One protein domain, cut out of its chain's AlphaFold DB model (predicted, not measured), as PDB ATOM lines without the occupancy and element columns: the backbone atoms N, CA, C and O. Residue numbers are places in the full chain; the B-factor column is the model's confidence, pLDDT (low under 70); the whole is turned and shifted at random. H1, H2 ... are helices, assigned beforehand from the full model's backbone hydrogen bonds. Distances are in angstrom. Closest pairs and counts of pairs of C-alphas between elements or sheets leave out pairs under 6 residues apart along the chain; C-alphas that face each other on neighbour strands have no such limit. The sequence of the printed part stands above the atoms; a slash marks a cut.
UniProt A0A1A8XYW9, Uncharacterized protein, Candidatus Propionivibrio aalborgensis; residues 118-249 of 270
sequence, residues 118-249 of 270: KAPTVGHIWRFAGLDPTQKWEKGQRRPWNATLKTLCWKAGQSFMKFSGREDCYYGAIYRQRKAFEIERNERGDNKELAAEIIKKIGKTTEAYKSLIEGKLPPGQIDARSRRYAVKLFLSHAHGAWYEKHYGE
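Overview. This is residues 118 to 249 of the 270 residues of an uncharacterized protein of Candidatus Propionivibrio aalborgensis (UniProt A0A1A8XYW9). One long helix, H6, makes the main axis of this model, and three helices pack on it: H2 crosses it, H3 runs back beside its earlier part, and H1 crosses it further along. H4 and H5 form a small pair near the beginning of H6, and the long link of residues 129 to 146 loops out from the helices around Gly 140. The printed part has 132 residues, with six named helices, H1 to H6 in chain order, and no named strand, an all helix domain whose packing is mostly crossed. It is only just compact, close to loose, with a radius of gyration of the C-alphas of 16.9 A, and its outline is flat, spanning 53 by 45 by 22 A.

Along the chain. Start at C-alpha 122, at (43.804, -26.816, -60.719), where H1 begins; it covers residues 122 to 128. H2, residues 147 to 162, measures 22.6 A from first to last C-alpha. H3, residues 170 to 187, measures 26.1 A. Next come H4, residues 192 to 199, and H5, residues 207 to 213. Then find C-alpha 219 at (42.562, -28.530, -32.588); from there H6 runs 41.8 A to C-alpha 247 at (41.147, -32.546, -74.125).

Arrangement. Look first at H6, the hub, which touches H1, H2 and H3. With residues 232 to 240 alone it touches H1, at a steep tilt of 61 degrees, opposite ways; the closest C-alphas are those of Val 122 and Ser 236, 5.6 A apart. With residues 227 to 231 alone it touches H2, only just about perpendicular at 71 degrees; the closest C-alphas, of Gly 157 and Arg 227, are 4.7 A apart. With residues 222 to 234 alone it touches H3, at a steep tilt of 38 degrees, opposite ways; the closest C-alphas, of Lys 179 and Ser 226, are 5.2 A apart. H2 and H3 touch about perpendicular, at 89 degrees, with C-alphas 160 and 172 closest at 4.5 A. H4 and H5 touch at a steep tilt of 45 degrees, opposite ways, with C-alphas 195 and 212 closest at 5.1 A. H5 and H6 are near each other, while H4 and H6 are apart. In H1, H2, H3, H4 and H6 every O i to N i+4 pair is within hydrogen-bond range; in H5 it is 2 of 3.

Size, cuts and confidence. The C-alphas farthest apart, those of Thr 205 and Gly 248, are 55.5 A apart. The printed part has no cut, and its one long link is H1 to H2. The mean pLDDT of the printed part is 93.7, and no printed residue is under 70.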
ATOM      1  N   LYS A 118      37.093 -23.275 -68.391       94.38
ATOM      2  CA  LYS A 118      37.499 -22.099 -67.604       94.38
ATOM      3  C   LYS A 118      38.579 -22.405 -66.567       94.38
ATOM      4  O   LYS A 118      38.982 -21.511 -65.817       94.38
ATOM      5  N   ALA A 119      39.066 -23.646 -66.506       93.50
ATOM      6  CA  ALA A 119      40.061 -24.087 -65.536       93.50
ATOM      7  C   ALA A 119      41.283 -24.761 -66.193       93.50
ATOM      8  O   ALA A 119      41.489 -25.964 -66.018       93.50
ATOM      9  N   PRO A 120      42.179 -23.995 -66.851       91.00
ATOM     10  CA  PRO A 120      43.398 -24.550 -67.451       91.00
ATOM     11  C   PRO A 120      44.311 -25.260 -66.441       91.00
ATOM     12  O   PRO A 120      45.006 -26.213 -66.770       91.00
ATOM     13  N   THR A 121      44.304 -24.811 -65.182       91.25
ATOM     14  CA  THR A 121      45.052 -25.444 -64.087       91.25
ATOM     15  C   THR A 121      44.168 -25.623 -62.860       91.25
ATOM     16  O   THR A 121      43.272 -24.812 -62.612       91.25
ATOM     17  N   VAL A 122      44.491 -26.602 -62.008       92.19
ATOM     18  CA  VAL A 122      43.804 -26.816 -60.719       92.19
ATOM     19  C   VAL A 122      43.764 -25.557 -59.836       92.19
ATOM     20  O   VAL A 122      42.821 -25.354 -59.072       92.19
ATOM     21  N   GLY A 123      44.752 -24.663 -59.966       91.88
ATOM     22  CA  GLY A 123      44.782 -23.389 -59.245       91.88
ATOM     23  C   GLY A 123      43.548 -22.519 -59.511       91.88
ATOM     24  O   GLY A 123      43.056 -21.875 -58.586       91.88
ATOM     25  N   HIS A 124      42.992 -22.570 -60.727       93.81
ATOM     26  CA  HIS A 124      41.751 -21.876 -61.084       93.81
ATOM     27  C   HIS A 124      40.564 -22.424 -60.290       93.81
ATOM     28  O   HIS A 124      39.800 -21.649 -59.717       93.81
ATOM     29  N   ILE A 125      40.466 -23.752 -60.161       95.75
ATOM     30  CA  ILE A 125      39.431 -24.404 -59.347       95.75
ATOM     31  C   ILE A 125      39.610 -24.034 -57.876       95.75
ATOM     32  O   ILE A 125      38.644 -23.662 -57.216       95.75
ATOM     33  N   TRP A 126      40.834 -24.080 -57.338       96.25
ATOM     34  CA  TRP A 126      41.083 -23.705 -55.942       96.25
ATOM     35  C   TRP A 126      40.708 -22.253 -55.652       96.25
ATOM     36  O   TRP A 126      40.128 -21.974 -54.602       96.25
ATOM     37  N   ARG A 127      41.012 -21.338 -56.575       95.00
ATOM     38  CA  ARG A 127      40.641 -19.924 -56.479       95.00
ATOM     39  C   ARG A 127      39.122 -19.753 -56.546       95.00
ATOM     40  O   ARG A 127      38.533 -19.124 -55.673       95.00
ATOM     41  N   PHE A 128      38.463 -20.394 -57.508       96.12
ATOM     42  CA  PHE A 128      37.007 -20.338 -57.651       96.12
ATOM     43  C   PHE A 128      36.263 -20.954 -56.454       96.12
ATOM     44  O   PHE A 128      35.252 -20.413 -56.008       96.12
ATOM     45  N   ALA A 129      36.804 -22.024 -55.866       96.19
ATOM     46  CA  ALA A 129      36.294 -22.678 -54.659       96.19
ATOM     47  C   ALA A 129      36.683 -21.964 -53.347       96.19
ATOM     48  O   ALA A 129      36.312 -22.412 -52.260       96.19
ATOM     49  N   GLY A 130      37.456 -20.872 -53.403       95.12
ATOM     50  CA  GLY A 130      37.888 -20.116 -52.222       95.12
ATOM     51  C   GLY A 130      38.803 -20.903 -51.276       95.12
ATOM     52  O   GLY A 130      38.735 -20.711 -50.053       95.12
ATOM     53  N   LEU A 131      39.615 -21.805 -51.840       93.81
ATOM     54  CA  LEU A 131      40.662 -22.607 -51.188       93.81
ATOM     55  C   LEU A 131      42.069 -22.010 -51.367       93.81
ATOM     56  O   LEU A 131      43.032 -22.520 -50.785       93.81
ATOM     57  N   ASP A 132      42.190 -20.954 -52.169       91.06
ATOM     58  CA  ASP A 132      43.408 -20.168 -52.332       91.06
ATOM     59  C   ASP A 132      43.613 -19.241 -51.112       91.06
ATOM     60  O   ASP A 132      42.792 -18.350 -50.877       91.06
ATOM     61  N   PRO A 133      44.677 -19.434 -50.306       85.88
ATOM     62  CA  PRO A 133      44.934 -18.609 -49.127       85.88
ATOM     63  C   PRO A 133      45.362 -17.173 -49.464       85.88
ATOM     64  O   PRO A 133      45.372 -16.333 -48.567       85.88
ATOM     65  N   THR A 134      45.728 -16.882 -50.717       88.12
ATOM     66  CA  THR A 134      46.164 -15.542 -51.141       88.12
ATOM     67  C   THR A 134      44.989 -14.586 -51.362       88.12
ATOM     68  O   THR A 134      45.169 -13.368 -51.331       88.12
ATOM     69  N   GLN A 135      43.771 -15.113 -51.533       88.19
ATOM     70  CA  GLN A 135      42.578 -14.298 -51.732       88.19
ATOM     71  C   GLN A 135      42.078 -13.699 -50.415       88.19
ATOM     72  O   GLN A 135      41.710 -14.413 -49.479       88.19
ATOM     73  N   LYS A 136      41.985 -12.370 -50.379       87.94
ATOM     74  CA  LYS A 136      41.351 -11.612 -49.296       87.94
ATOM     75  C   LYS A 136      39.981 -11.114 -49.756       87.94
ATOM     76  O   LYS A 136      39.813 -10.748 -50.914       87.94
ATOM     77  N   TRP A 137      39.000 -11.144 -48.856       91.50
ATOM     78  CA  TRP A 137      37.666 -10.589 -49.087       91.50
ATOM     79  C   TRP A 137      37.462  -9.430 -48.116       91.50
ATOM     80  O   TRP A 137      37.210  -9.654 -46.932       91.50
ATOM     81  N   GLU A 138      37.636  -8.207 -48.616       91.69
ATOM     82  CA  GLU A 138      37.498  -6.989 -47.816       91.69
ATOM     83  C   GLU A 138      36.028  -6.550 -47.717       91.69
ATOM     84  O   GLU A 138      35.191  -6.863 -48.574       91.69
ATOM     85  N   LYS A 139      35.695  -5.807 -46.655       90.75
ATOM     86  CA  LYS A 139      34.330  -5.319 -46.412       90.75
ATOM     87  C   LYS A 139      33.855  -4.447 -47.583       90.75
ATOM     88  O   LYS A 139      34.557  -3.539 -48.010       90.75
ATOM     89  N   GLY A 140      32.644  -4.711 -48.074       91.75
ATOM     90  CA  GLY A 140      32.027  -3.965 -49.179       91.75
ATOM     91  C   GLY A 140      32.395  -4.468 -50.579       91.75
ATOM     92  O   GLY A 140      31.787  -4.032 -51.551       91.75
ATOM     93  N   GLN A 141      33.329  -5.413 -50.706       93.88
ATOM     94  CA  GLN A 141      33.668  -6.007 -51.997       93.88
ATOM     95  C   GLN A 141      32.754  -7.185 -52.339       93.88
ATOM     96  O   GLN A 141      32.307  -7.938 -51.464       93.88
ATOM     97  N   ARG A 142      32.541  -7.407 -53.641       91.88
ATOM     98  CA  ARG A 142      31.945  -8.655 -54.122       91.88
ATOM     99  C   ARG A 142      32.853  -9.817 -53.723       91.88
ATOM    100  O   ARG A 142      34.068  -9.760 -53.894       91.88
ATOM    101  N   ARG A 143      32.249 -10.878 -53.188       94.19
ATOM    102  CA  ARG A 143      32.973 -12.089 -52.791       94.19
ATOM    103  C   ARG A 143      33.773 -12.638 -53.988       94.19
ATOM    104  O   ARG A 143      33.166 -12.865 -55.034       94.19
ATOM    105  N   PRO A 144      35.085 -12.903 -53.841       94.44
ATOM    106  CA  PRO A 144      35.942 -13.279 -54.968       94.44
ATOM    107  C   PRO A 144      35.915 -14.779 -55.313       94.44
ATOM    108  O   PRO A 144      36.643 -15.215 -56.202       94.44
ATOM    109  N   TRP A 145      35.106 -15.577 -54.611       95.50
ATOM    110  CA  TRP A 145      34.938 -17.015 -54.835       95.50
ATOM    111  C   TRP A 145      33.461 -17.415 -54.788       95.50
ATOM    112  O   TRP A 145      32.623 -16.720 -54.201       95.50
ATOM    113  N   ASN A 146      33.146 -18.586 -55.339       96.06
ATOM    114  CA  ASN A 146      31.821 -19.183 -55.248       96.06
ATOM    115  C   ASN A 146      31.609 -19.795 -53.850       96.06
ATOM    116  O   ASN A 146      32.338 -20.687 -53.412       96.06
ATOM    117  N   ALA A 147      30.621 -19.289 -53.106       95.00
ATOM    118  CA  ALA A 147      30.375 -19.725 -51.731       95.00
ATOM    119  C   ALA A 147      29.720 -21.105 -51.625       95.00
ATOM    120  O   ALA A 147      30.023 -21.839 -50.680       95.00
ATOM    121  N   THR A 148      28.876 -21.469 -52.588       95.50
ATOM    122  CA  THR A 148      28.256 -22.797 -52.663       95.50
ATOM    123  C   THR A 148      29.330 -23.850 -52.918       95.50
ATOM    124  O   THR A 148      29.472 -24.785 -52.129       95.50
ATOM    125  N   LEU A 149      30.210 -23.622 -53.898       96.81
ATOM    126  CA  LEU A 149      31.343 -24.505 -54.180       96.81
ATOM    127  C   LEU A 149      32.317 -24.606 -52.997       96.81
ATOM    128  O   LEU A 149      32.775 -25.700 -52.657       96.81
ATOM    129  N   LYS A 150      32.599 -23.493 -52.307       97.00
ATOM    130  CA  LYS A 150      33.410 -23.508 -51.078       97.00
ATOM    131  C   LYS A 150      32.787 -24.389 -49.993       97.00
ATOM    132  O   LYS A 150      33.494 -25.136 -49.312       97.00
ATOM    133  N   THR A 151      31.467 -24.321 -49.844       96.62
ATOM    134  CA  THR A 151      30.715 -25.135 -48.884       96.62
ATOM    135  C   THR A 151      30.721 -26.610 -49.285       96.62
ATOM    136  O   THR A 151      30.965 -27.466 -48.434       96.62
ATOM    137  N   LEU A 152      30.553 -26.925 -50.571       97.38
ATOM    138  CA  LEU A 152      30.682 -28.285 -51.104       97.38
ATOM    139  C   LEU A 152      32.071 -28.873 -50.840       97.38
ATOM    140  O   LEU A 152      32.180 -29.989 -50.337       97.38
ATOM    141  N   CYS A 153      33.132 -28.097 -51.063       98.00
ATOM    142  CA  CYS A 153      34.501 -28.495 -50.732       98.00
ATOM    143  C   CYS A 153      34.669 -28.782 -49.230       98.00
ATOM    144  O   CYS A 153      35.331 -29.745 -48.841       98.00
ATOM    145  N   TRP A 154      34.041 -27.985 -48.360       97.56
ATOM    146  CA  TRP A 154      34.028 -28.260 -46.921       97.56
ATOM    147  C   TRP A 154      33.287 -29.564 -46.583       97.56
ATOM    148  O   TRP A 154      33.784 -30.337 -45.758       97.56
ATOM    149  N   LYS A 155      32.153 -29.845 -47.243       97.56
ATOM    150  CA  LYS A 155      31.394 -31.100 -47.087       97.56
ATOM    151  C   LYS A 155      32.190 -32.313 -47.582       97.56
ATOM    152  O   LYS A 155      32.213 -33.327 -46.890       97.56
ATOM    153  N   ALA A 156      32.911 -32.194 -48.698       97.94
ATOM    154  CA  ALA A 156      33.837 -33.221 -49.182       97.94
ATOM    155  C   ALA A 156      34.923 -33.531 -48.138       97.94
ATOM    156  O   ALA A 156      35.111 -34.683 -47.753       97.94
ATOM    157  N   GLY A 157      35.558 -32.498 -47.574       97.81
ATOM    158  CA  GLY A 157      36.552 -32.676 -46.513       97.81
ATOM    159  C   GLY A 157      35.980 -33.299 -45.235       97.81
ATOM    160  O   GLY A 157      36.648 -34.101 -44.587       97.81
ATOM    161  N   GLN A 158      34.744 -32.952 -44.860       97.62
ATOM    162  CA  GLN A 158      34.025 -33.610 -43.760       97.62
ATOM    163  C   GLN A 158      33.789 -35.096 -44.047       97.62
ATOM    164  O   GLN A 158      33.935 -35.920 -43.147       97.62
ATOM    165  N   SER A 159      33.448 -35.436 -45.288       97.56
ATOM    166  CA  SER A 159      33.261 -36.820 -45.710       97.56
ATOM    167  C   SER A 159      34.562 -37.619 -45.606       97.56
ATOM    168  O   SER A 159      34.594 -38.636 -44.918       97.56
ATOM    169  N   PHE A 160      35.669 -37.109 -46.159       97.88
ATOM    170  CA  PHE A 160      36.986 -37.754 -46.051       97.88
ATOM    171  C   PHE A 160      37.427 -37.971 -44.602       97.88
ATOM    172  O   PHE A 160      37.942 -39.031 -44.266       97.88
ATOM    173  N   MET A 161      37.178 -36.999 -43.720       97.94
ATOM    174  CA  MET A 161      37.440 -37.153 -42.288       97.94
ATOM    175  C   MET A 161      36.623 -38.300 -41.680       97.94
ATOM    176  O   MET A 161      37.180 -39.124 -40.956       97.94
ATOM    177  N   LYS A 162      35.319 -38.375 -41.969       97.31
ATOM    178  CA  LYS A 162      34.426 -39.407 -41.414       97.31
ATOM    179  C   LYS A 162      34.765 -40.809 -41.912       97.31
ATOM    180  O   LYS A 162      34.687 -41.756 -41.141       97.31
ATOM    181  N   PHE A 163      35.181 -40.934 -43.169       96.62
ATOM    182  CA  PHE A 163      35.609 -42.206 -43.751       96.62
ATOM    183  C   PHE A 163      37.090 -42.512 -43.535       96.62
ATOM    184  O   PHE A 163      37.562 -43.552 -43.983       96.62
ATOM    185  N   SER A 164      37.821 -41.657 -42.816       95.88
ATOM    186  CA  SER A 164      39.266 -41.807 -42.668       95.88
ATOM    187  C   SER A 164      39.693 -43.104 -41.998       95.88
ATOM    188  O   SER A 164      40.793 -43.559 -42.280       95.88
ATOM    189  N   GLY A 165      38.844 -43.722 -41.172       94.19
ATOM    190  CA  GLY A 165      39.118 -45.024 -40.561       94.19
ATOM    191  C   GLY A 165      39.076 -46.210 -41.531       94.19
ATOM    192  O   GLY A 165      39.552 -47.279 -41.170       94.19
ATOM    193  N   ARG A 166      38.541 -46.042 -42.747       94.38
ATOM    194  CA  ARG A 166      38.522 -47.103 -43.760       94.38
ATOM    195  C   ARG A 166      39.832 -47.141 -44.541       94.38
ATOM    196  O   ARG A 166      40.387 -46.092 -44.871       94.38
ATOM    197  N   GLU A 167      40.286 -48.342 -44.875       92.19
ATOM    198  CA  GLU A 167      41.514 -48.560 -45.651       92.19
ATOM    199  C   GLU A 167      41.361 -48.149 -47.122       92.19
ATOM    200  O   GLU A 167      42.293 -47.613 -47.712       92.19
ATOM    201  N   ASP A 168      40.161 -48.298 -47.686       92.50
ATOM    202  CA  ASP A 168      39.840 -47.917 -49.067       92.50
ATOM    203  C   ASP A 168      39.599 -46.405 -49.255       92.50
ATOM    204  O   ASP A 168      39.483 -45.913 -50.379       92.50
ATOM    205  N   CYS A 169      39.561 -45.622 -48.171       93.88
ATOM    206  CA  CYS A 169      39.411 -44.173 -48.249       93.88
ATOM    207  C   CYS A 169      40.768 -43.473 -48.387       93.88
ATOM    208  O   CYS A 169      41.309 -42.925 -47.422       93.88
ATOM    209  N   TYR A 170      41.284 -43.412 -49.618       93.81
ATOM    210  CA  TYR A 170      42.564 -42.765 -49.935       93.81
ATOM    211  C   TYR A 170      42.684 -41.337 -49.366       93.81
ATOM    212  O   TYR A 170      43.605 -41.030 -48.607       93.81
ATOM    213  N   TYR A 171      41.726 -40.448 -49.654       94.38
ATOM    214  CA  TYR A 171      41.777 -39.062 -49.156       94.38
ATOM    215  C   TYR A 171      41.558 -38.959 -47.642       94.38
ATOM    216  O   TYR A 171      42.014 -38.000 -47.013       94.38
ATOM    217  N   GLY A 172      40.904 -39.954 -47.043       95.94
ATOM    218  CA  GLY A 172      40.802 -40.101 -45.597       95.94
ATOM    219  C   GLY A 172      42.147 -40.448 -44.951       95.94
ATOM    220  O   GLY A 172      42.493 -39.874 -43.914       95.94
ATOM    221  N   ALA A 173      42.949 -41.310 -45.586       95.25
ATOM    222  CA  ALA A 173      44.322 -41.597 -45.169       95.25
ATOM    223  C   ALA A 173      45.225 -40.356 -45.295       95.25
ATOM    224  O   ALA A 173      45.921 -40.005 -44.340       95.25
ATOM    225  N   ILE A 174      45.132 -39.617 -46.409       94.00
ATOM    226  CA  ILE A 174      45.847 -38.341 -46.593       94.00
ATOM    227  C   ILE A 174      45.459 -37.320 -45.515       94.00
ATOM    228  O   ILE A 174      46.322 -36.630 -44.970       94.00
ATOM    229  N   TYR A 175      44.171 -37.227 -45.169       96.69
ATOM    230  CA  TYR A 175      43.712 -36.388 -44.061       96.69
ATOM    231  C   TYR A 175      44.378 -36.782 -42.733       96.69
ATOM    232  O   TYR A 175      44.864 -35.896 -42.030       96.69
ATOM    233  N   ARG A 176      44.442 -38.083 -42.397       96.75
ATOM    234  CA  ARG A 176      45.089 -38.572 -41.163       96.75
ATOM    235  C   ARG A 176      46.576 -38.249 -41.138       96.75
ATOM    236  O   ARG A 176      47.046 -37.680 -40.154       96.75
ATOM    237  N   GLN A 177      47.284 -38.541 -42.228       94.56
ATOM    238  CA  GLN A 177      48.707 -38.236 -42.366       94.56
ATOM    239  C   GLN A 177      48.962 -36.737 -42.192       94.56
ATOM    240  O   GLN A 177      49.836 -36.332 -41.426       94.56
ATOM    241  N   ARG A 178      48.156 -35.891 -42.850       95.75
ATOM    242  CA  ARG A 178      48.300 -34.442 -42.720       95.75
ATOM    243  C   ARG A 178      47.994 -33.960 -41.308       95.75
ATOM    244  O   ARG A 178      48.682 -33.068 -40.824       95.75
ATOM    245  N   LYS A 179      46.992 -34.537 -40.648       96.62
ATOM    246  CA  LYS A 179      46.627 -34.180 -39.276       96.62
ATOM    247  C   LYS A 179      47.744 -34.510 -38.292       96.62
ATOM    248  O   LYS A 179      48.065 -33.653 -37.479       96.62
ATOM    249  N   ALA A 180      48.360 -35.687 -38.402       97.06
ATOM    250  CA  ALA A 180      49.517 -36.058 -37.587       97.06
ATOM    251  C   ALA A 180      50.678 -35.070 -37.786       97.06
ATOM    252  O   ALA A 180      51.154 -34.481 -36.820       97.06
ATOM    253  N   PHE A 181      51.023 -34.774 -39.044       95.31
ATOM    254  CA  PHE A 181      52.051 -33.784 -39.374       95.31
ATOM    255  C   PHE A 181      51.754 -32.391 -38.793       95.31
ATOM    256  O   PHE A 181      52.639 -31.738 -38.249       95.31
ATOM    257  N   GLU A 182      50.514 -31.903 -38.910       94.50
ATOM    258  CA  GLU A 182      50.139 -30.588 -38.379       94.50
ATOM    259  C   GLU A 182      50.155 -30.560 -36.844       94.50
ATOM    260  O   GLU A 182      50.476 -29.516 -36.285       94.50
ATOM    261  N   ILE A 183      49.850 -31.676 -36.167       95.94
ATOM    262  CA  ILE A 183      49.976 -31.805 -34.706       95.94
ATOM    263  C   ILE A 183      51.448 -31.739 -34.304       95.94
ATOM    264  O   ILE A 183      51.805 -30.883 -33.503       95.94
ATOM    265  N   GLU A 184      52.313 -32.560 -34.899       95.38
ATOM    266  CA  GLU A 184      53.754 -32.551 -34.613       95.38
ATOM    267  C   GLU A 184      54.368 -31.172 -34.867       95.38
ATOM    268  O   GLU A 184      55.075 -30.629 -34.022       95.38
ATOM    269  N   ARG A 185      54.028 -30.550 -36.000       92.06
ATOM    270  CA  ARG A 185      54.430 -29.179 -36.332       92.06
ATOM    271  C   ARG A 185      53.984 -28.171 -35.268       92.06
ATOM    272  O   ARG A 185      54.708 -27.220 -34.974       92.06
ATOM    273  N   ASN A 186      52.788 -28.351 -34.716       93.12
ATOM    274  CA  ASN A 186      52.258 -27.492 -33.665       93.12
ATOM    275  C   ASN A 186      53.004 -27.682 -32.342       93.12
ATOM    276  O   ASN A 186      53.327 -26.697 -31.684       93.12
ATOM    277  N   GLU A 187      53.321 -28.928 -31.995       93.12
ATOM    278  CA  GLU A 187      54.082 -29.279 -30.795       93.12
ATOM    279  C   GLU A 187      55.536 -28.793 -30.860       93.12
ATOM    280  O   GLU A 187      56.066 -28.322 -29.858       93.12
ATOM    281  N   ARG A 188      56.161 -28.781 -32.048       92.69
ATOM    282  CA  ARG A 188      57.495 -28.178 -32.257       92.69
ATOM    283  C   ARG A 188      57.529 -26.656 -32.067       92.69
ATOM    284  O   ARG A 188      58.602 -26.082 -31.912       92.69
ATOM    285  N   GLY A 189      56.373 -25.992 -32.071       91.19
ATOM    286  CA  GLY A 189      56.280 -24.537 -31.952       91.19
ATOM    287  C   GLY A 189      56.414 -23.779 -33.277       91.19
ATOM    288  O   GLY A 189      56.468 -22.550 -33.259       91.19
ATOM    289  N   ASP A 190      56.379 -24.464 -34.423       90.69
ATOM    290  CA  ASP A 190      56.487 -23.843 -35.759       90.69
ATOM    291  C   ASP A 190      55.292 -22.923 -36.089       90.69
ATOM    292  O   ASP A 190      55.289 -22.224 -37.103       90.69
ATOM    293  N   ASN A 191      54.231 -22.954 -35.275       91.31
ATOM    294  CA  ASN A 191      53.035 -22.131 -35.442       91.31
ATOM    295  C   ASN A 191      52.974 -20.926 -34.484       91.31
ATOM    296  O   ASN A 191      51.965 -20.220 -34.508       91.31
ATOM    297  N   LYS A 192      54.011 -20.662 -33.674       91.44
ATOM    298  CA  LYS A 192      54.009 -19.591 -32.656       91.44
ATOM    299  C   LYS A 192      53.660 -18.215 -33.222       91.44
ATOM    300  O   LYS A 192      52.764 -17.550 -32.708       91.44
ATOM    301  N   GLU A 193      54.309 -17.813 -34.313       92.31
ATOM    302  CA  GLU A 193      54.054 -16.521 -34.971       92.31
ATOM    303  C   GLU A 193      52.604 -16.414 -35.455       92.31
ATOM    304  O   GLU A 193      51.910 -15.421 -35.241       92.31
ATOM    305  N   LEU A 194      52.110 -17.489 -36.064       89.81
ATOM    306  CA  LEU A 194      50.755 -17.539 -36.587       89.81
ATOM    307  C   LEU A 194      49.708 -17.546 -35.468       89.81
ATOM    308  O   LEU A 194      48.651 -16.932 -35.616       89.81
ATOM    309  N   ALA A 195      49.993 -18.208 -34.346       91.56
ATOM    310  CA  ALA A 195      49.154 -18.171 -33.157       91.56
ATOM    311  C   ALA A 195      49.080 -16.749 -32.572       91.56
ATOM    312  O   ALA A 195      47.983 -16.277 -32.267       91.56
ATOM    313  N   ALA A 196      50.208 -16.031 -32.525       92.69
ATOM    314  CA  ALA A 196      50.278 -14.642 -32.068       92.69
ATOM    315  C   ALA A 196      49.496 -13.662 -32.966       92.69
ATOM    316  O   ALA A 196      48.961 -12.667 -32.479       92.69
ATOM    317  N   GLU A 197      49.365 -13.935 -34.264       92.06
ATOM    318  CA  GLU A 197      48.500 -13.136 -35.143       92.06
ATOM    319  C   GLU A 197      47.012 -13.457 -34.964       92.06
ATOM    320  O   GLU A 197      46.159 -12.566 -35.004       92.06
ATOM    321  N   ILE A 198      46.674 -14.731 -34.757       90.31
ATOM    322  CA  ILE A 198      45.279 -15.169 -34.623       90.31
ATOM    323  C   ILE A 198      44.695 -14.737 -33.277       90.31
ATOM    324  O   ILE A 198      43.540 -14.308 -33.235       90.31
ATOM    325  N   ILE A 199      45.476 -14.792 -32.191       92.19
ATOM    326  CA  ILE A 199      45.003 -14.457 -30.840       92.19
ATOM    327  C   ILE A 199      44.462 -13.023 -30.747       92.19
ATOM    328  O   ILE A 199      43.496 -12.786 -30.028       92.19
ATOM    329  N   LYS A 200      44.986 -12.089 -31.559       92.38
ATOM    330  CA  LYS A 200      44.519 -10.690 -31.649       92.38
ATOM    331  C   LYS A 200      43.044 -10.565 -32.053       92.38
ATOM    332  O   LYS A 200      42.428  -9.533 -31.807       92.38
ATOM    333  N   LYS A 201      42.485 -11.586 -32.709       88.31
ATOM    334  CA  LYS A 201      41.118 -11.597 -33.258       88.31
ATOM    335  C   LYS A 201      40.151 -12.472 -32.457       88.31
ATOM    336  O   LYS A 201      38.978 -12.545 -32.811       88.31
ATOM    337  N   ILE A 202      40.629 -13.166 -31.424       89.00
ATOM    338  CA  ILE A 202      39.869 -14.184 -30.691       89.00
ATOM    339  C   ILE A 202      39.589 -13.714 -29.260       89.00
ATOM    340  O   ILE A 202      40.451 -13.154 -28.589       89.00
ATOM    341  N   GLY A 203      38.366 -13.959 -28.779       86.69
ATOM    342  CA  GLY A 203      37.966 -13.635 -27.410       86.69
ATOM    343  C   GLY A 203      38.670 -14.508 -26.366       86.69
ATOM    344  O   GLY A 203      38.816 -15.719 -26.551       86.69
ATOM    345  N   LYS A 204      39.048 -13.897 -25.236       88.50
ATOM    346  CA  LYS A 204      39.833 -14.522 -24.152       88.50
ATOM    347  C   LYS A 204      39.158 -15.720 -23.473       88.50
ATOM    348  O   LYS A 204      39.834 -16.547 -22.879       88.50
ATOM    349  N   THR A 205      37.836 -15.816 -23.557       87.94
ATOM    350  CA  THR A 205      37.032 -16.871 -22.918       87.94
ATOM    351  C   THR A 205      36.892 -18.134 -23.767       87.94
ATOM    352  O   THR A 205      36.279 -19.104 -23.332       87.94
ATOM    353  N   THR A 206      37.422 -18.140 -24.993       88.69
ATOM    354  CA  THR A 206      37.252 -19.265 -25.919       88.69
ATOM    355  C   THR A 206      38.285 -20.365 -25.681       88.69
ATOM    356  O   THR A 206      39.439 -20.089 -25.364       88.69
ATOM    357  N   GLU A 207      37.911 -21.622 -25.933       87.75
ATOM    358  CA  GLU A 207      38.853 -22.754 -25.879       87.75
ATOM    359  C   GLU A 207      40.031 -22.566 -26.852       87.75
ATOM    360  O   GLU A 207      41.168 -22.918 -26.557       87.75
ATOM    361  N   ALA A 208      39.774 -21.917 -27.992       88.62
ATOM    362  CA  ALA A 208      40.805 -21.552 -28.954       88.62
ATOM    363  C   ALA A 208      41.877 -20.628 -28.352       88.62
ATOM    364  O   ALA A 208      43.052 -20.770 -28.682       88.62
ATOM    365  N   TYR A 209      41.498 -19.706 -27.461       89.94
ATOM    366  CA  TYR A 209      42.437 -18.786 -26.820       89.94
ATOM    367  C   TYR A 209      43.478 -19.521 -25.966       89.94
ATOM    368  O   TYR A 209      44.648 -19.139 -25.981       89.94
ATOM    369  N   LYS A 210      43.084 -20.609 -25.286       91.88
ATOM    370  CA  LYS A 210      43.985 -21.424 -24.452       91.88
ATOM    371  C   LYS A 210      45.118 -22.050 -25.264       91.88
ATOM    372  O   LYS A 210      46.267 -21.978 -24.862       91.88
ATOM    373  N   SER A 211      44.826 -22.601 -26.441       90.69
ATOM    374  CA  SER A 211      45.893 -23.118 -27.310       90.69
ATOM    375  C   SER A 211      46.764 -21.983 -27.859       90.69
ATOM    376  O   SER A 211      47.985 -22.095 -27.911       90.69
ATOM    377  N   LEU A 212      46.144 -20.865 -28.250       92.06
ATOM    378  CA  LEU A 212      46.851 -19.761 -28.900       92.06
ATOM    379  C   LEU A 212      47.850 -19.057 -27.976       92.06
ATOM    380  O   LEU A 212      48.914 -18.662 -28.452       92.06
ATOM    381  N   ILE A 213      47.546 -18.918 -26.680       92.62
ATOM    382  CA  ILE A 213      48.473 -18.300 -25.715       92.62
ATOM    383  C   ILE A 213      49.728 -19.154 -25.489       92.62
ATOM    384  O   ILE A 213      50.804 -18.615 -25.254       92.62
ATOM    385  N   GLU A 214      49.623 -20.473 -25.659       91.25
ATOM    386  CA  GLU A 214      50.757 -21.409 -25.638       91.25
ATOM    387  C   GLU A 214      51.564 -21.394 -26.953       91.25
ATOM    388  O   GLU A 214      52.517 -22.156 -27.121       91.25
ATOM    389  N   GLY A 215      51.187 -20.544 -27.916       91.12
ATOM    390  CA  GLY A 215      51.792 -20.504 -29.246       91.12
ATOM    391  C   GLY A 215      51.362 -21.662 -30.151       91.12
ATOM    392  O   GLY A 215      52.014 -21.933 -31.162       91.12
ATOM    393  N   LYS A 216      50.269 -22.347 -29.798       93.94
ATOM    394  CA  LYS A 216      49.729 -23.511 -30.500       93.94
ATOM    395  C   LYS A 216      48.436 -23.161 -31.229       93.94
ATOM    396  O   LYS A 216      47.596 -22.392 -30.771       93.94
ATOM    397  N   LEU A 217      48.223 -23.771 -32.385       94.25
ATOM    398  CA  LEU A 217      46.944 -23.683 -33.078       94.25
ATOM    399  C   LEU A 217      45.889 -24.550 -32.384       94.25
ATOM    400  O   LEU A 217      46.201 -25.676 -31.990       94.25
ATOM    401  N   PRO A 218      44.631 -24.083 -32.305       94.75
ATOM    402  CA  PRO A 218      43.538 -24.873 -31.757       94.75
ATOM    403  C   PRO A 218      43.288 -26.161 -32.561       94.75
ATOM    404  O   PRO A 218      43.387 -26.137 -33.798       94.75
ATOM    405  N   PRO A 219      42.837 -27.256 -31.917       94.00
ATOM    406  CA  PRO A 219      42.562 -28.530 -32.588       94.00
ATOM    407  C   PRO A 219      41.609 -28.413 -33.787       94.00
ATOM    408  O   PRO A 219      41.835 -29.020 -34.834       94.00
ATOM    409  N   GLY A 220      40.573 -27.573 -33.679       94.00
ATOM    410  CA  GLY A 220      39.631 -27.333 -34.777       94.00
ATOM    411  C   GLY A 220      40.281 -26.695 -36.012       94.00
ATOM    412  O   GLY A 220      39.892 -26.985 -37.145       94.00
ATOM    413  N   GLN A 221      41.312 -25.865 -35.826       94.19
ATOM    414  CA  GLN A 221      42.041 -25.256 -36.937       94.19
ATOM    415  C   GLN A 221      42.987 -26.257 -37.609       94.19
ATOM    416  O   GLN A 221      43.084 -26.258 -38.839       94.19
ATOM    417  N   ILE A 222      43.639 -27.120 -36.827       96.06
ATOM    418  CA  ILE A 222      44.460 -28.234 -37.329       96.06
ATOM    419  C   ILE A 222      43.603 -29.184 -38.170       96.06
ATOM    420  O   ILE A 222      43.955 -29.517 -39.305       96.06
ATOM    421  N   ASP A 223      42.431 -29.554 -37.657       96.94
ATOM    422  CA  ASP A 223      41.466 -30.382 -38.375       96.94
ATOM    423  C   ASP A 223      41.031 -29.735 -39.703       96.94
ATOM    424  O   ASP A 223      41.112 -30.351 -40.770       96.94
ATOM    425  N   ALA A 224      40.642 -28.457 -39.671       95.50
ATOM    426  CA  ALA A 224      40.205 -27.730 -40.860       95.50
ATOM    427  C   ALA A 224      41.321 -27.540 -41.905       95.50
ATOM    428  O   ALA A 224      41.036 -27.481 -43.106       95.50
ATOM    429  N   ARG A 225      42.586 -27.413 -41.484       94.75
ATOM    430  CA  ARG A 225      43.749 -27.401 -42.393       94.75
ATOM    431  C   ARG A 225      43.939 -28.753 -43.058       94.75
ATOM    432  O   ARG A 225      44.062 -28.811 -44.279       94.75
ATOM    433  N   SER A 226      43.887 -29.818 -42.268       96.44
ATOM    434  CA  SER A 226      44.085 -31.191 -42.737       96.44
ATOM    435  C   SER A 226      43.009 -31.596 -43.744       96.44
ATOM    436  O   SER A 226      43.322 -32.116 -44.813       96.44
ATOM    437  N   ARG A 227      41.740 -31.256 -43.474       97.25
ATOM    438  CA  ARG A 227      40.640 -31.471 -44.429       97.25
ATOM    439  C   ARG A 227      40.826 -30.677 -45.716       97.25
ATOM    440  O   ARG A 227      40.654 -31.232 -46.795       97.25
ATOM    441  N   ARG A 228      41.201 -29.395 -45.627       96.25
ATOM    442  CA  ARG A 228      41.472 -28.577 -46.823       96.25
ATOM    443  C   ARG A 228      42.607 -29.146 -47.661       96.25
ATOM    444  O   ARG A 228      42.507 -29.104 -48.880       96.25
ATOM    445  N   TYR A 229      43.654 -29.675 -47.035       95.56
ATOM    446  CA  TYR A 229      44.754 -30.314 -47.751       95.56
ATOM    447  C   TYR A 229      44.265 -31.518 -48.568       95.56
ATOM    448  O   TYR A 229      44.489 -31.561 -49.775       95.56
ATOM    449  N   ALA A 230      43.513 -32.432 -47.942       95.38
ATOM    450  CA  ALA A 230      42.934 -33.588 -48.629       95.38
ATOM    451  C   ALA A 230      41.999 -33.174 -49.781       95.38
ATOM    452  O   ALA A 230      42.080 -33.728 -50.873       95.38
ATOM    453  N   VAL A 231      41.165 -32.147 -49.576       97.44
ATOM    454  CA  VAL A 231      40.270 -31.616 -50.619       97.44
ATOM    455  C   VAL A 231      41.044 -30.986 -51.774       97.44
ATOM    456  O   VAL A 231      40.695 -31.213 -52.927       97.44
ATOM    457  N   LYS A 232      42.107 -30.217 -51.506       95.81
ATOM    458  CA  LYS A 232      42.939 -29.636 -52.570       95.81
ATOM    459  C   LYS A 232      43.606 -30.720 -53.412       95.81
ATOM    460  O   LYS A 232      43.633 -30.578 -54.633       95.81
ATOM    461  N   LEU A 233      44.091 -31.788 -52.775       94.56
ATOM    462  CA  LEU A 233      44.656 -32.939 -53.477       94.56
ATOM    463  C   LEU A 233      43.597 -33.651 -54.328       94.56
ATOM    464  O   LEU A 233      43.825 -33.876 -55.511       94.56
ATOM    465  N   PHE A 234      42.417 -33.918 -53.763       96.12
ATOM    466  CA  PHE A 234      41.287 -34.478 -54.506       96.12
ATOM    467  C   PHE A 234      40.928 -33.638 -55.735       96.12
ATOM    468  O   PHE A 234      40.842 -34.178 -56.832       96.12
ATOM    469  N   LEU A 235      40.798 -32.317 -55.587       96.25
ATOM    470  CA  LEU A 235      40.517 -31.425 -56.715       96.25
ATOM    471  C   LEU A 235      41.642 -31.426 -57.756       96.25
ATOM    472  O   LEU A 235      41.364 -31.231 -58.932       96.25
ATOM    473  N   SER A 236      42.892 -31.666 -57.352       94.12
ATOM    474  CA  SER A 236      44.015 -31.833 -58.283       94.12
ATOM    475  C   SER A 236      43.904 -33.115 -59.097       94.12
ATOM    476  O   SER A 236      44.122 -33.090 -60.305       94.12
ATOM    477  N   HIS A 237      43.544 -34.229 -58.458       93.69
ATOM    478  CA  HIS A 237      43.302 -35.487 -59.162       93.69
ATOM    479  C   HIS A 237      42.080 -35.384 -60.079       93.69
ATOM    480  O   HIS A 237      42.160 -35.796 -61.234       93.69
ATOM    481  N   ALA A 238      41.000 -34.767 -59.591       94.50
ATOM    482  CA  ALA A 238      39.777 -34.534 -60.348       94.50
ATOM    483  C   ALA A 238      40.028 -33.647 -61.567       94.50
ATOM    484  O   ALA A 238      39.637 -34.020 -62.663       94.50
ATOM    485  N   HIS A 239      40.733 -32.522 -61.395       95.19
ATOM    486  CA  HIS A 239      41.133 -31.646 -62.499       95.19
ATOM    487  C   HIS A 239      41.912 -32.415 -63.552       95.19
ATOM    488  O   HIS A 239      41.559 -32.354 -64.719       95.19
ATOM    489  N   GLY A 240      42.921 -33.186 -63.141       92.19
ATOM    490  CA  GLY A 240      43.717 -33.935 -64.098       92.19
ATOM    491  C   GLY A 240      42.905 -34.972 -64.869       92.19
ATOM    492  O   GLY A 240      43.071 -35.069 -66.079       92.19
ATOM    493  N   ALA A 241      42.056 -35.748 -64.188       92.31
ATOM    494  CA  ALA A 241      41.238 -36.771 -64.841       92.31
ATOM    495  C   ALA A 241      40.214 -36.138 -65.788       92.31
ATOM    496  O   ALA A 241      39.992 -36.629 -66.890       92.31
ATOM    497  N   TRP A 242      39.634 -35.014 -65.374       94.94
ATOM    498  CA  TRP A 242      38.686 -34.259 -66.179       94.94
ATOM    499  C   TRP A 242      39.346 -33.656 -67.416       94.94
ATOM    500  O   TRP A 242      38.831 -33.813 -68.518       94.94
ATOM    501  N   TYR A 243      40.503 -33.020 -67.242       94.19
ATOM    502  CA  TYR A 243      41.261 -32.406 -68.326       94.19
ATOM    503  C   TYR A 243      41.666 -33.445 -69.376       94.19
ATOM    504  O   TYR A 243      41.429 -33.247 -70.560       94.19
ATOM    505  N   GLU A 244      42.180 -34.590 -68.932       92.69
ATOM    506  CA  GLU A 244      42.574 -35.698 -69.803       92.69
ATOM    507  C   GLU A 244      41.390 -36.290 -70.573       92.69
ATOM    508  O   GLU A 244      41.496 -36.514 -71.776       92.69
ATOM    509  N   LYS A 245      40.232 -36.471 -69.925       93.56
ATOM    510  CA  LYS A 245      39.019 -36.931 -70.618       93.56
ATOM    511  C   LYS A 245      38.452 -35.906 -71.602       93.56
ATOM    512  O   LYS A 245      37.839 -36.311 -72.582       93.56
ATOM    513  N   HIS A 246      38.589 -34.612 -71.318       94.25
ATOM    514  CA  HIS A 246      37.993 -33.550 -72.127       94.25
ATOM    515  C   HIS A 246      38.882 -33.147 -73.316       94.25
ATOM    516  O   HIS A 246      38.380 -33.012 -74.426       94.25
ATOM    517  N   TYR A 247      40.193 -32.999 -73.102       93.44
ATOM    518  CA  TYR A 247      41.147 -32.546 -74.125       93.44
ATOM    519  C   TYR A 247      41.968 -33.677 -74.760       93.44
ATOM    520  O   TYR A 247      42.617 -33.458 -75.777       93.44
ATOM    521  N   GLY A 248      41.974 -34.882 -74.178       91.50
ATOM    522  CA  GLY A 248      42.789 -36.003 -74.664       91.50
ATOM    523  C   GLY A 248      44.285 -35.889 -74.345       91.50
ATOM    524  O   GLY A 248      45.071 -36.717 -74.801       91.50
ATOM    525  N   GLU A 249      44.693 -34.896 -73.553       89.25
ATOM    526  CA  GLU A 249      46.083 -34.672 -73.149       89.25
ATOM    527  C   GLU A 249      46.210 -34.413 -71.643       89.25
ATOM    528  O   GLU A 249      45.238 -34.131 -70.940       89.25
TER     529      GLU A 249